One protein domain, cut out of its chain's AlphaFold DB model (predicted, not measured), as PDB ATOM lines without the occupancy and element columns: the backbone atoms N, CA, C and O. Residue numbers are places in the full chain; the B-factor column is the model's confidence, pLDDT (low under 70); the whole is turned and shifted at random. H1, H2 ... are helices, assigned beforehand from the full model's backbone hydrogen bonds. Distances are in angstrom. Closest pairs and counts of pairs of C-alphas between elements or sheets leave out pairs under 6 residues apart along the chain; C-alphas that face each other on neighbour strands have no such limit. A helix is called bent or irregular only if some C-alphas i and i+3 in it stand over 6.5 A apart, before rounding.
ATOM      1  N   LEU A  75     155.978  89.834 117.155       61.06
ATOM      2  CA  LEU A  75     157.338  89.743 116.658       61.06
ATOM      3  C   LEU A  75     158.246  89.465 117.856       61.06
ATOM      4  O   LEU A  75     158.801  90.367 118.469       61.06
ATOM      5  N   VAL A  76     158.344  88.202 118.254       62.44
ATOM      6  CA  VAL A  76     159.268  87.798 119.308       62.44
ATOM      7  C   VAL A  76     160.661  87.724 118.694       62.44
ATOM      8  O   VAL A  76     160.922  86.901 117.816       62.44
ATOM      9  N   LEU A  77     161.565  88.592 119.149       70.81
ATOM     10  CA  LEU A  77     162.975  88.539 118.766       70.81
ATOM     11  C   LEU A  77     163.573  87.197 119.188       70.81
ATOM     12  O   LEU A  77     163.577  86.841 120.367       70.81
ATOM     13  N   HIS A  78     164.131  86.472 118.224       79.31
ATOM     14  CA  HIS A  78     164.912  85.278 118.516       79.31
ATOM     15  C   HIS A  78     166.148  85.653 119.367       79.31
ATOM     16  O   HIS A  78     166.749  86.700 119.106       79.31
ATOM     17  N   PRO A  79     166.598  84.826 120.335       78.62
ATOM     18  CA  PRO A  79     167.707  85.177 121.237       78.62
ATOM     19  C   PRO A  79     168.992  85.616 120.521       78.62
ATOM     20  O   PRO A  79     169.671  86.550 120.931       78.62
ATOM     21  N   HIS A  80     169.307  84.988 119.391       77.94
ATOM     22  CA  HIS A  80     170.461  85.375 118.577       77.94
ATOM     23  C   HIS A  80     170.306  86.762 117.925       77.94
ATOM     24  O   HIS A  80     171.270  87.517 117.812       77.94
ATOM     25  N   THR A  81     169.086  87.111 117.519       84.12
ATOM     26  CA  THR A  81     168.740  88.429 116.973       84.12
ATOM     27  C   THR A  81     168.793  89.496 118.061       84.12
ATOM     28  O   THR A  81     169.265  90.597 117.808       84.12
ATOM     29  N   PHE A  82     168.393  89.148 119.286       88.38
ATOM     30  CA  PHE A  82     168.510  90.015 120.458       88.38
ATOM     31  C   PHE A  82     169.972  90.374 120.766       88.38
ATOM     32  O   PHE A  82     170.294  91.547 120.932       88.38
ATOM     33  N   GLU A  83     170.879  89.393 120.765       89.75
ATOM     34  CA  GLU A  83     172.313  89.648 120.970       89.75
ATOM     35  C   GLU A  83     172.935  90.481 119.841       89.75
ATOM     36  O   GLU A  83     173.789  91.332 120.089       89.75
ATOM     37  N   ARG A  84     172.501  90.280 118.589       91.38
ATOM     38  CA  ARG A  84     172.925  91.131 117.463       91.38
ATOM     39  C   ARG A  84     172.412  92.563 117.607       91.38
ATOM     40  O   ARG A  84     173.197  93.487 117.430       91.38
ATOM     41  N   ALA A  85     171.147  92.737 117.987       93.50
ATOM     42  CA  ALA A  85     170.553  94.047 118.241       93.50
ATOM     43  C   ALA A  85     171.287  94.793 119.362       93.50
ATOM     44  O   ALA A  85     171.588  95.971 119.209       93.50
ATOM     45  N   LYS A  86     171.659  94.092 120.443       94.81
ATOM     46  CA  LYS A  86     172.486  94.651 121.519       94.81
ATOM     47  C   LYS A  86     173.839  95.147 120.999       94.81
ATOM     48  O   LYS A  86     174.250  96.251 121.340       94.81
ATOM     49  N   ARG A  87     174.543  94.349 120.186       94.44
ATOM     50  CA  ARG A  87     175.843  94.756 119.613       94.44
ATOM     51  C   ARG A  87     175.711  95.975 118.710       94.44
ATOM     52  O   ARG A  87     176.531  96.879 118.808       94.44
ATOM     53  N   GLU A  88     174.689  95.995 117.861       95.25
ATOM     54  CA  GLU A  88     174.388  97.144 117.005       95.25
ATOM     55  C   GLU A  88     174.065  98.385 117.845       95.25
ATOM     56  O   GLU A  88     174.648  99.439 117.617       95.25
ATOM     57  N   TYR A  89     173.230  98.263 118.882       95.25
ATOM     58  CA  TYR A  89     172.959  99.363 119.809       95.25
ATOM     59  C   TYR A  89     174.247  99.932 120.418       95.25
ATOM     60  O   TYR A  89     174.451 101.143 120.372       95.25
ATOM     61  N   ILE A  90     175.139  99.077 120.929       93.81
ATOM     62  CA  ILE A  90     176.407  99.516 121.534       93.81
ATOM     63  C   ILE A  90     177.251 100.322 120.534       93.81
ATOM     64  O   ILE A  90     177.819 101.343 120.908       93.81
ATOM     65  N   GLN A  91     177.287  99.923 119.258       94.25
ATOM     66  CA  GLN A  91     178.021 100.651 118.214       94.25
ATOM     67  C   GLN A  91     177.472 102.061 117.959       94.25
ATOM     68  O   GLN A  91     178.234 102.964 117.618       94.25
ATOM     69  N   TYR A  92     176.162 102.260 118.122       93.75
ATOM     70  CA  TYR A  92     175.492 103.531 117.841       93.75
ATOM     71  C   TYR A  92     175.074 104.301 119.095       93.75
ATOM     72  O   TYR A  92     174.454 105.355 118.968       93.75
ATOM     73  N   ALA A  93     175.420 103.832 120.296       91.62
ATOM     74  CA  ALA A  93     174.936 104.397 121.554       91.62
ATOM     75  C   ALA A  93     175.245 105.897 121.700       91.62
ATOM     76  O   ALA A  93     174.407 106.651 122.195       91.62
ATOM     77  N   GLN A  94     176.396 106.347 121.195       89.12
ATOM     78  CA  GLN A  94     176.797 107.759 121.194       89.12
ATOM     79  C   GLN A  94     175.931 108.657 120.293       89.12
ATOM     80  O   GLN A  94     175.945 109.873 120.442       89.12
ATOM     81  N   ARG A  95     175.140 108.108 119.362       90.44
ATOM     82  CA  ARG A  95     174.209 108.917 118.550       90.44
ATOM     83  C   ARG A  95     172.998 109.406 119.342       90.44
ATOM     84  O   ARG A  95     172.298 110.299 118.882       90.44
ATOM     85  N   PHE A  96     172.754 108.824 120.515       90.69
ATOM     86  CA  PHE A  96     171.588 109.100 121.352       90.69
ATOM     87  C   PHE A  96     171.942 109.902 122.613       90.69
ATOM     88  O   PHE A  96     171.192 109.881 123.589       90.69
ATOM     89  N   LEU A  97     173.073 110.616 122.605       87.25
ATOM     90  CA  LEU A  97     173.441 111.547 123.677       87.25
ATOM     91  C   LEU A  97     172.335 112.590 123.887       87.25
ATOM     92  O   LEU A  97     171.747 113.097 122.929       87.25
ATOM     93  N   GLY A  98     172.010 112.877 125.143       84.38
ATOM     94  CA  GLY A  98     170.903 113.741 125.556       84.38
ATOM     95  C   GLY A  98     169.533 113.059 125.514       84.38
ATOM     96  O   GLY A  98     168.599 113.493 126.191       84.38
ATOM     97  N   ALA A  99     169.377 111.972 124.751       90.19
ATOM     98  CA  ALA A  99     168.105 111.268 124.630       90.19
ATOM     99  C   ALA A  99     167.868 110.278 125.780       90.19
ATOM    100  O   ALA A  99     166.711 109.977 126.083       90.19
ATOM    101  N   TYR A 100     168.930 109.789 126.433       91.88
ATOM    102  CA  TYR A 100     168.835 108.845 127.551       91.88
ATOM    103  C   TYR A 100     168.182 109.465 128.784       91.88
ATOM    104  O   TYR A 100     167.245 108.881 129.333       91.88
ATOM    105  N   GLU A 101     168.598 110.673 129.178       89.62
ATOM    106  CA  GLU A 101     167.954 111.349 130.304       89.62
ATOM    107  C   GLU A 101     166.506 111.710 129.975       89.62
ATOM    108  O   GLU A 101     165.611 111.481 130.788       89.62
ATOM    109  N   LEU A 102     166.238 112.220 128.769       90.50
ATOM    110  CA  LEU A 102     164.869 112.521 128.350       90.50
ATOM    111  C   LEU A 102     163.986 111.266 128.365       90.50
ATOM    112  O   LEU A 102     162.847 111.323 128.831       90.50
ATOM    113  N   LEU A 103     164.509 110.121 127.918       93.25
ATOM    114  CA  LEU A 103     163.822 108.832 127.989       93.25
ATOM    115  C   LEU A 103     163.530 108.431 129.434       93.25
ATOM    116  O   LEU A 103     162.391 108.084 129.749       93.25
ATOM    117  N   TYR A 104     164.516 108.537 130.320       91.50
ATOM    118  CA  TYR A 104     164.335 108.266 131.740       91.50
ATOM    119  C   TYR A 104     163.254 109.168 132.343       91.50
ATOM    120  O   TYR A 104     162.231 108.676 132.815       91.50
ATOM    121  N   LEU A 105     163.400 110.488 132.237       88.69
ATOM    122  CA  LEU A 105     162.450 111.459 132.780       88.69
ATOM    123  C   LEU A 105     161.032 111.287 132.214       88.69
ATOM    124  O   LEU A 105     160.058 111.471 132.947       88.69
ATOM    125  N   SER A 106     160.896 110.880 130.946       89.81
ATOM    126  CA  SER A 106     159.588 110.584 130.347       89.81
ATOM    127  C   SER A 106     158.868 109.416 131.032       89.81
ATOM    128  O   SER A 106     157.648 109.474 131.204       89.81
ATOM    129  N   CYS A 107     159.616 108.406 131.489       88.88
ATOM    130  CA  CYS A 107     159.076 107.221 132.158       88.88
ATOM    131  C   CYS A 107     158.695 107.478 133.624       88.88
ATOM    132  O   CYS A 107     157.821 106.790 134.144       88.88
ATOM    133  N   TYR A 108     159.309 108.471 134.273       86.44
ATOM    134  CA  TYR A 108     159.030 108.852 135.666       86.44
ATOM    135  C   TYR A 108     158.067 110.045 135.799       86.44
ATOM    136  O   TYR A 108     157.923 110.602 136.880       86.44
ATOM    137  N   GLY A 109     157.384 110.429 134.714       74.44
ATOM    138  CA  GLY A 109     156.326 111.448 134.747       74.44
ATOM    139  C   GLY A 109     156.814 112.900 134.744       74.44
ATOM    140  O   GLY A 109     156.002 113.810 134.878       74.44
ATOM    141  N   ASN A 110     158.107 113.143 134.522       75.00
ATOM    142  CA  ASN A 110     158.709 114.480 134.600       75.00
ATOM    143  C   ASN A 110     158.643 115.271 133.277       75.00
ATOM    144  O   ASN A 110     159.259 116.328 133.150       75.00
ATOM    145  N   ILE A 111     157.933 114.761 132.262       82.25
ATOM    146  CA  ILE A 111     157.840 115.357 130.920       82.25
ATOM    147  C   ILE A 111     156.382 115.330 130.433       82.25
ATOM    148  O   ILE A 111     155.700 114.318 130.569       82.25
ATOM    149  N   GLY A 112     155.914 116.428 129.827       84.62
ATOM    150  CA  GLY A 112     154.568 116.532 129.246       84.62
ATOM    151  C   GLY A 112     154.368 115.696 127.973       84.62
ATOM    152  O   GLY A 112     155.319 115.436 127.236       84.62
ATOM    153  N   GLY A 113     153.120 115.306 127.687       85.75
ATOM    154  CA  GLY A 113     152.772 114.369 126.608       85.75
ATOM    155  C   GLY A 113     153.307 114.750 125.223       85.75
ATOM    156  O   GLY A 113     153.874 113.907 124.533       85.75
ATOM    157  N   GLU A 114     153.215 116.020 124.820       87.12
ATOM    158  CA  GLU A 114     153.731 116.477 123.517       87.12
ATOM    159  C   GLU A 114     155.245 116.271 123.376       87.12
ATOM    160  O   GLU A 114     155.724 115.815 122.336       87.12
ATOM    161  N   ARG A 115     156.009 116.528 124.444       89.12
ATOM    162  CA  ARG A 115     157.454 116.260 124.458       89.12
ATOM    163  C   ARG A 115     157.752 114.768 124.363       89.12
ATOM    164  O   ARG A 115     158.733 114.399 123.729       89.12
ATOM    165  N   LYS A 116     156.912 113.904 124.942       90.31
ATOM    166  CA  LYS A 116     157.064 112.447 124.799       90.31
ATOM    167  C   LYS A 116     156.839 111.992 123.356       90.31
ATOM    168  O   LYS A 116     157.574 111.141 122.866       90.31
ATOM    169  N   VAL A 117     155.892 112.610 122.647       90.12
ATOM    170  CA  VAL A 117     155.652 112.362 121.212       90.12
ATOM    171  C   VAL A 117     156.833 112.826 120.355       90.12
ATOM    172  O   VAL A 117     157.237 112.145 119.416       90.12
ATOM    173  N   GLN A 118     157.416 113.980 120.668       90.12
ATOM    174  CA  GLN A 118     158.637 114.425 119.994       90.12
ATOM    175  C   GLN A 118     159.796 113.464 120.270       90.12
ATOM    176  O   GLN A 118     160.506 113.074 119.350       90.12
ATOM    177  N   LEU A 119     159.938 113.019 121.520       92.19
ATOM    178  CA  LEU A 119     160.976 112.084 121.929       92.19
ATOM    179  C   LEU A 119     160.884 110.751 121.173       92.19
ATOM    180  O   LEU A 119     161.889 110.318 120.619       92.19
ATOM    181  N   ILE A 120     159.705 110.122 121.101       92.38
ATOM    182  CA  ILE A 120     159.522 108.856 120.364       92.38
ATOM    183  C   ILE A 120     159.839 109.012 118.867       92.38
ATOM    184  O   ILE A 120     160.468 108.130 118.289       92.38
ATOM    185  N   ASN A 121     159.474 110.144 118.253       90.69
ATOM    186  CA  ASN A 121     159.788 110.423 116.848       90.69
ATOM    187  C   ASN A 121     161.296 110.614 116.628       90.69
ATOM    188  O   ASN A 121     161.848 110.028 115.700       90.69
ATOM    189  N   ASN A 122     161.964 111.371 117.503       91.75
ATOM    190  CA  ASN A 122     163.410 111.589 117.434       91.75
ATOM    191  C   ASN A 122     164.185 110.279 117.638       91.75
ATOM    192  O   ASN A 122     165.168 110.023 116.945       91.75
ATOM    193  N   TRP A 123     163.730 109.426 118.564       92.81
ATOM    194  CA  TRP A 123     164.296 108.091 118.763       92.81
ATOM    195  C   TRP A 123     164.130 107.220 117.520       92.81
ATOM    196  O   TRP A 123     165.103 106.623 117.065       92.81
ATOM    197  N   GLU A 124     162.926 107.170 116.947       92.88
ATOM    198  CA  GLU A 124     162.664 106.395 115.736       92.88
ATOM    199  C   GLU A 124     163.529 106.865 114.560       92.88
ATOM    200  O   GLU A 124     164.149 106.042 113.889       92.88
ATOM    201  N   GLU A 125     163.619 108.175 114.328       91.44
ATOM    202  CA  GLU A 125     164.469 108.744 113.280       91.44
ATOM    203  C   GLU A 125     165.950 108.416 113.514       91.44
ATOM    204  O   GLU A 125     166.636 107.943 112.603       91.44
ATOM    205  N   GLY A 126     166.424 108.577 114.753       91.69
ATOM    206  CA  GLY A 126     167.787 108.234 115.146       91.69
ATOM    207  C   GLY A 126     168.114 106.767 114.879       91.69
ATOM    208  O   GLY A 126     169.138 106.474 114.263       91.69
ATOM    209  N   ILE A 127     167.224 105.842 115.248       92.88
ATOM    210  CA  ILE A 127     167.390 104.400 115.006       92.88
ATOM    211  C   ILE A 127     167.390 104.098 113.507       92.88
ATOM    212  O   ILE A 127     168.274 103.391 113.022       92.88
ATOM    213  N   LEU A 128     166.451 104.669 112.752       90.69
ATOM    214  CA  LEU A 128     166.366 104.471 111.306       90.69
ATOM    215  C   LEU A 128     167.603 104.990 110.557       90.69
ATOM    216  O   LEU A 128     167.949 104.426 109.525       90.69
ATOM    217  N   SER A 129     168.299 105.999 111.086       91.19
ATOM    218  CA  SER A 129     169.543 106.533 110.506       91.19
ATOM    219  C   SER A 129     170.782 105.642 110.697       91.19
ATOM    220  O   SER A 129     171.858 105.941 110.170       91.19
ATOM    221  N   THR A 130     170.688 104.585 111.510       87.44
ATOM    222  CA  THR A 130     171.823 103.685 111.789       87.44
ATOM    223  C   THR A 130     172.010 102.601 110.732       87.44
ATOM    224  O   THR A 130     173.064 101.973 110.714       87.44
ATOM    225  N   ASP A 131     171.000 102.365 109.884       86.56
ATOM    226  CA  ASP A 131     170.920 101.229 108.952       86.56
ATOM    227  C   ASP A 131     171.182  99.857 109.616       86.56
ATOM    228  O   ASP A 131     171.533  98.881 108.954       86.56
ATOM    229  N   ALA A 132     170.985  99.764 110.938       90.94
ATOM    230  CA  ALA A 132     171.267  98.584 111.743       90.94
ATOM    231  C   ALA A 132     170.012  97.698 111.862       90.94
ATOM    232  O   ALA A 132     169.078  98.026 112.604       90.94
ATOM    233  N   PRO A 133     169.917  96.584 111.114       90.06
ATOM    234  CA  PRO A 133     168.647  95.895 110.914       90.06
ATOM    235  C   PRO A 133     168.124  95.203 112.177       90.06
ATOM    236  O   PRO A 133     166.911  95.134 112.366       90.06
ATOM    237  N   ASN A 134     169.000  94.696 113.050       92.19
ATOM    238  CA  ASN A 134     168.574  94.023 114.279       92.19
ATOM    239  C   ASN A 134     168.176  95.053 115.346       92.19
ATOM    240  O   ASN A 134     167.232  94.818 116.099       92.19
ATOM    241  N   PHE A 135     168.839  96.208 115.377       93.56
ATOM    242  CA  PHE A 135     168.475  97.332 116.235       93.56
ATOM    243  C   PHE A 135     167.134  97.957 115.821       93.56
ATOM    244  O   PHE A 135     166.258  98.140 116.667       93.56
ATOM    245  N   ILE A 136     166.911  98.158 114.517       92.44
ATOM    246  CA  ILE A 136     165.605  98.560 113.966       92.44
ATOM    247  C   ILE A 136     164.531  97.528 114.325       92.44
ATOM    248  O   ILE A 136     163.432  97.881 114.745       92.44
ATOM    249  N   LEU A 137     164.833  96.234 114.204       91.50
ATOM    250  CA  LEU A 137     163.885  95.182 114.560       91.50
ATOM    251  C   LEU A 137     163.525  95.194 116.052       91.50
ATOM    252  O   LEU A 137     162.376  94.927 116.415       91.50
ATOM    253  N   ALA A 138     164.492  95.510 116.915       93.19
ATOM    254  CA  ALA A 138     164.261  95.652 118.343       93.19
ATOM    255  C   ALA A 138     163.312  96.810 118.659       93.19
ATOM    256  O   ALA A 138     162.341  96.612 119.392       93.19
ATOM    257  N   TRP A 139     163.526  97.969 118.032       94.12
ATOM    258  CA  TRP A 139     162.593  99.094 118.101       94.12
ATOM    259  C   TRP A 139     161.188  98.704 117.637       94.12
ATOM    260  O   TRP A 139     160.212  98.876 118.367       94.12
ATOM    261  N   ASN A 140     161.095  98.083 116.458       91.12
ATOM    262  CA  ASN A 140     159.821  97.661 115.883       91.12
ATOM    263  C   ASN A 140     159.066  96.705 116.805       91.12
ATOM    264  O   ASN A 140     157.846  96.767 116.882       91.12
ATOM    265  N   THR A 141     159.778  95.839 117.524       89.88
ATOM    266  CA  THR A 141     159.170  94.916 118.488       89.88
ATOM    267  C   THR A 141     158.512  95.669 119.648       89.88
ATOM    268  O   THR A 141     157.394  95.326 120.042       89.88
ATOM    269  N   CYS A 142     159.159  96.719 120.165       91.12
ATOM    270  CA  CYS A 142     158.585  97.589 121.196       91.12
ATOM    271  C   CYS A 142     157.348  98.340 120.683       91.12
ATOM    272  O   CYS A 142     156.323  98.357 121.362       91.12
ATOM    273  N   VAL A 143     157.411  98.906 119.475       89.75
ATOM    274  CA  VAL A 143     156.288  99.652 118.879       89.75
ATOM    275  C   VAL A 143     155.116  98.729 118.538       89.75
ATOM    276  O   VAL A 143     153.969  99.013 118.887       89.75
ATOM    277  N   GLN A 144     155.382  97.595 117.892       88.00
ATOM    278  CA  GLN A 144     154.350  96.673 117.417       88.00
ATOM    279  C   GLN A 144     153.557  96.058 118.567       88.00
ATOM    280  O   GLN A 144     152.363  95.801 118.407       88.00
ATOM    281  N   LYS A 145     154.191  95.865 119.728       87.31
ATOM    282  CA  LYS A 145     153.528  95.373 120.938       87.31
ATOM    283  C   LYS A 145     152.346  96.251 121.366       87.31
ATOM    284  O   LYS A 145     151.356  95.702 121.839       87.31
ATOM    285  N   HIS A 146     152.438  97.569 121.177       87.19
ATOM    286  CA  HIS A 146     151.434  98.531 121.654       87.19
ATOM    287  C   HIS A 146     150.570  99.104 120.531       87.19
ATOM    288  O   HIS A 146     149.368  99.272 120.703       87.19
ATOM    289  N   CYS A 147     151.153  99.346 119.357       81.50
ATOM    290  CA  CYS A 147     150.454  99.985 118.238       81.50
ATOM    291  C   CYS A 147     150.056  99.020 117.112       81.50
ATOM    292  O   CYS A 147     149.410  99.441 116.153       81.50
ATOM    293  N   GLY A 148     150.494  97.753 117.138       78.50
ATOM    294  CA  GLY A 148     150.279  96.805 116.032       78.50
ATOM    295  C   GLY A 148     150.951  97.211 114.707       78.50
ATOM    296  O   GLY A 148     150.675  96.621 113.662       78.50
ATOM    297  N   ARG A 149     151.825  98.224 114.740       79.38
ATOM    298  CA  ARG A 149     152.565  98.793 113.603       79.38
ATOM    299  C   ARG A 149     154.063  98.643 113.834       79.38
ATOM    300  O   ARG A 149     154.505  98.585 114.971       79.38
ATOM    301  N   ASN A 150     154.845  98.639 112.757       78.69
ATOM    302  CA  ASN A 150     156.303  98.525 112.867       78.69
ATOM    303  C   ASN A 150     156.958  99.827 113.349       78.69
ATOM    304  O   ASN A 150     157.959  99.773 114.040       78.69
ATOM    305  N   PHE A 151     156.395 100.976 112.980       81.81
ATOM    306  CA  PHE A 151     156.950 102.300 113.254       81.81
ATOM    307  C   PHE A 151     155.848 103.220 113.762       81.81
ATOM    308  O   PHE A 151     154.720 103.163 113.254       81.81
ATOM    309  N   TYR A 152     156.181 104.063 114.733       77.06
ATOM    310  CA  TYR A 152     155.266 105.016 115.342       77.06
ATOM    311  C   TYR A 152     155.032 106.216 114.410       77.06
ATOM    312  O   TYR A 152     153.894 106.495 114.034       77.06
ATOM    313  N   GLY A 153     156.099 106.870 113.940       70.88
ATOM    314  CA  GLY A 153     156.022 108.069 113.102       70.88
ATOM    315  C   GLY A 153     155.738 107.766 111.627       70.88
ATOM    316  O   GLY A 153     154.945 108.452 110.974       70.88
ATOM    317  N   ARG A 154     156.328 106.696 111.075       65.38
ATOM    318  CA  ARG A 154     156.196 106.365 109.636       65.38
ATOM    319  C   ARG A 154     154.813 105.839 109.222       65.38
ATOM    320  O   ARG A 154     154.457 105.946 108.044       65.38
ATOM    321  N   GLY A 155     154.027 105.300 110.158       53.22
ATOM    322  CA  GLY A 155     152.685 104.749 109.913       53.22
ATOM    323  C   GLY A 155     151.610 105.787 109.564       53.22
ATOM    324  O   GLY A 155     150.621 105.439 108.924       53.22
ATOM    325  N   ASN A 156     151.831 107.064 109.889       51.19
ATOM    326  CA  ASN A 156     150.823 108.128 109.770       51.19
ATOM    327  C   ASN A 156     150.735 108.784 108.380       51.19
ATOM    328  O   ASN A 156     149.974 109.727 108.176       51.19
ATOM    329  N   LYS A 164     143.979 110.468 116.993       64.25
ATOM    330  CA  LYS A 164     144.246 111.132 118.258       64.25
ATOM    331  C   LYS A 164     145.534 110.515 118.788       64.25
ATOM    332  O   LYS A 164     145.613 109.297 118.909       64.25
ATOM    333  N   ILE A 165     146.528 111.359 119.054       72.56
ATOM    334  CA  ILE A 165     147.759 110.931 119.710       72.56
ATOM    335  C   ILE A 165     147.353 110.218 120.997       72.56
ATOM    336  O   ILE A 165     146.735 110.820 121.879       72.56
ATOM    337  N   ASP A 166     147.674 108.933 121.063       81.50
ATOM    338  CA  ASP A 166     147.452 108.129 122.247       81.50
ATOM    339  C   ASP A 166     148.693 108.226 123.135       81.50
ATOM    340  O   ASP A 166     149.695 107.536 122.939       81.50
ATOM    341  N   TYR A 167     148.640 109.157 124.088       83.88
ATOM    342  CA  TYR A 167     149.733 109.390 125.028       83.88
ATOM    343  C   TYR A 167     150.016 108.172 125.916       83.88
ATOM    344  O   TYR A 167     151.162 107.988 126.321       83.88
ATOM    345  N   GLU A 168     149.019 107.324 126.181       87.25
ATOM    346  CA  GLU A 168     149.208 106.105 126.969       87.25
ATOM    347  C   GLU A 168     150.048 105.090 126.186       87.25
ATOM    348  O   GLU A 168     151.004 104.523 126.721       87.25
ATOM    349  N   MET A 169     149.782 104.931 124.885       88.44
ATOM    350  CA  MET A 169     150.612 104.082 124.021       88.44
ATOM    351  C   MET A 169     152.055 104.582 123.926       88.44
ATOM    352  O   MET A 169     152.986 103.775 123.985       88.44
ATOM    353  N   VAL A 170     152.260 105.897 123.796       90.62
ATOM    354  CA  VAL A 170     153.609 106.492 123.774       90.62
ATOM    355  C   VAL A 170     154.362 106.157 125.060       90.62
ATOM    356  O   VAL A 170     155.514 105.726 124.999       90.62
ATOM    357  N   ASP A 171     153.702 106.292 126.210       91.50
ATOM    358  CA  ASP A 171     154.292 105.974 127.510       91.50
ATOM    359  C   ASP A 171     154.701 104.506 127.610       91.50
ATOM    360  O   ASP A 171     155.824 104.202 128.021       91.50
ATOM    361  N   LEU A 172     153.836 103.591 127.175       92.75
ATOM    362  CA  LEU A 172     154.125 102.159 127.187       92.75
ATOM    363  C   LEU A 172     155.303 101.786 126.274       92.75
ATOM    364  O   LEU A 172     156.140 100.962 126.661       92.75
ATOM    365  N   ILE A 173     155.411 102.409 125.095       93.88
ATOM    366  CA  ILE A 173     156.539 102.191 124.177       93.88
ATOM    367  C   ILE A 173     157.843 102.683 124.800       93.88
ATOM    368  O   ILE A 173     158.819 101.932 124.830       93.88
ATOM    369  N   LEU A 174     157.869 103.914 125.319       94.69
ATOM    370  CA  LEU A 174     159.070 104.497 125.926       94.69
ATOM    371  C   LEU A 174     159.518 103.700 127.160       94.69
ATOM    372  O   LEU A 174     160.712 103.449 127.326       94.69
ATOM    373  N   GLN A 175     158.577 103.218 127.977       94.75
ATOM    374  CA  GLN A 175     158.889 102.356 129.119       94.75
ATOM    375  C   GLN A 175     159.484 101.011 128.699       94.75
ATOM    376  O   GLN A 175     160.460 100.556 129.300       94.75
ATOM    377  N   ASP A 176     158.904 100.342 127.701       94.88
ATOM    378  CA  ASP A 176     159.441  99.073 127.207       94.88
ATOM    379  C   ASP A 176     160.799  99.259 126.526       94.88
ATOM    380  O   ASP A 176     161.682  98.413 126.692       94.88
ATOM    381  N   TRP A 177     160.992 100.381 125.832       96.38
ATOM    382  CA  TRP A 177     162.279 100.746 125.254       96.38
ATOM    383  C   TRP A 177     163.339 100.969 126.332       96.38
ATOM    384  O   TRP A 177     164.391 100.333 126.293       96.38
ATOM    385  N   LEU A 178     163.044 101.771 127.359       95.81
ATOM    386  CA  LEU A 178     163.957 101.985 128.483       95.81
ATOM    387  C   LEU A 178     164.307 100.660 129.172       95.81
ATOM    388  O   LEU A 178     165.482 100.369 129.387       95.81
ATOM    389  N   LYS A 179     163.312  99.810 129.459       95.44
ATOM    390  CA  LYS A 179     163.533  98.475 130.045       95.44
ATOM    391  C   LYS A 179     164.468  97.618 129.192       95.44
ATOM    392  O   LYS A 179     165.275  96.869 129.746       95.44
ATOM    393  N   LEU A 180     164.351  97.691 127.867       95.25
ATOM    394  CA  LEU A 180     165.223  96.964 126.952       95.25
ATOM    395  C   LEU A 180     166.663  97.488 127.015       95.25
ATOM    396  O   LEU A 180     167.583  96.686 127.168       95.25
ATOM    397  N   LEU A 181     166.857  98.809 126.979       95.38
ATOM    398  CA  LEU A 181     168.185  99.423 127.076       95.38
ATOM    399  C   LEU A 181     168.868  99.106 128.415       95.38
ATOM    400  O   LEU A 181     170.044  98.742 128.432       95.38
ATOM    401  N   LEU A 182     168.122  99.139 129.526       94.06
ATOM    402  CA  LEU A 182     168.635  98.736 130.842       94.06
ATOM    403  C   LEU A 182     169.117  97.275 130.839       94.06
ATOM    404  O   LEU A 182     170.181  96.958 131.364       94.06
ATOM    405  N   ARG A 183     168.375  96.367 130.188       93.56
ATOM    406  CA  ARG A 183     168.804  94.963 130.008       93.56
ATOM    407  C   ARG A 183     170.042  94.824 129.124       93.56
ATOM    408  O   ARG A 183     170.762  93.833 129.233       93.56
ATOM    409  N   TRP A 184     170.284  95.782 128.238       94.19
ATOM    410  CA  TRP A 184     171.478  95.829 127.400       94.19
ATOM    411  C   TRP A 184     172.692  96.455 128.088       94.19
ATOM    412  O   TRP A 184     173.769  96.429 127.495       94.19
ATOM    413  N   GLY A 185     172.556  96.892 129.343       91.00
ATOM    414  CA  GLY A 185     173.657  97.403 130.158       91.00
ATOM    415  C   GLY A 185     173.721  98.925 130.234       91.00
ATOM    416  O   GLY A 185     174.755  99.445 130.646       91.00
TER     417      GLY A 185
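This is residues 75 to 156 and 164 to 185 of the 232 residues of an uncharacterized protein of Desulfitobacterium dichloroeliminans (strain LMG P-21439 / DCA1) (UniProt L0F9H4). Helices H3, H4 and H5 form a core, with kinked H1 across one end and H2 on H3 and H5. The printed part has 104 residues with five named helices: all helix. It is compact: radius of gyration of the C-alphas 12.8 A, spans 35 by 28 by 22 A.

H1, residues 79 to 96, touches H4, residues 133 to 147, about perpendicular at 84 degrees, closest at C-alphas 85 and 135, 4.4 A. H5, residues 167 to 183, touches H4, closest at C-alphas 173 and 142, 5.9 A. H3, residues 113 to 128, makes hairpins with H4 and H2, residues 99 to 107. In H2, H3 and H5 every O i to N i+4 pair is within hydrogen-bond range; H1 has 11 of 14, H4 10 of 11.

H1 is irregular, with C-alphas 91 and 94 7.8 A apart; it begins at C-alpha 79 at (167.707, 85.177, 121.237), and H5 ends at C-alpha 183 at (168.804, 94.963, 130.008).

Residues 157 to 163 are cut out, a C-alpha gap of 11.2 A; six residues have pLDDT under 70.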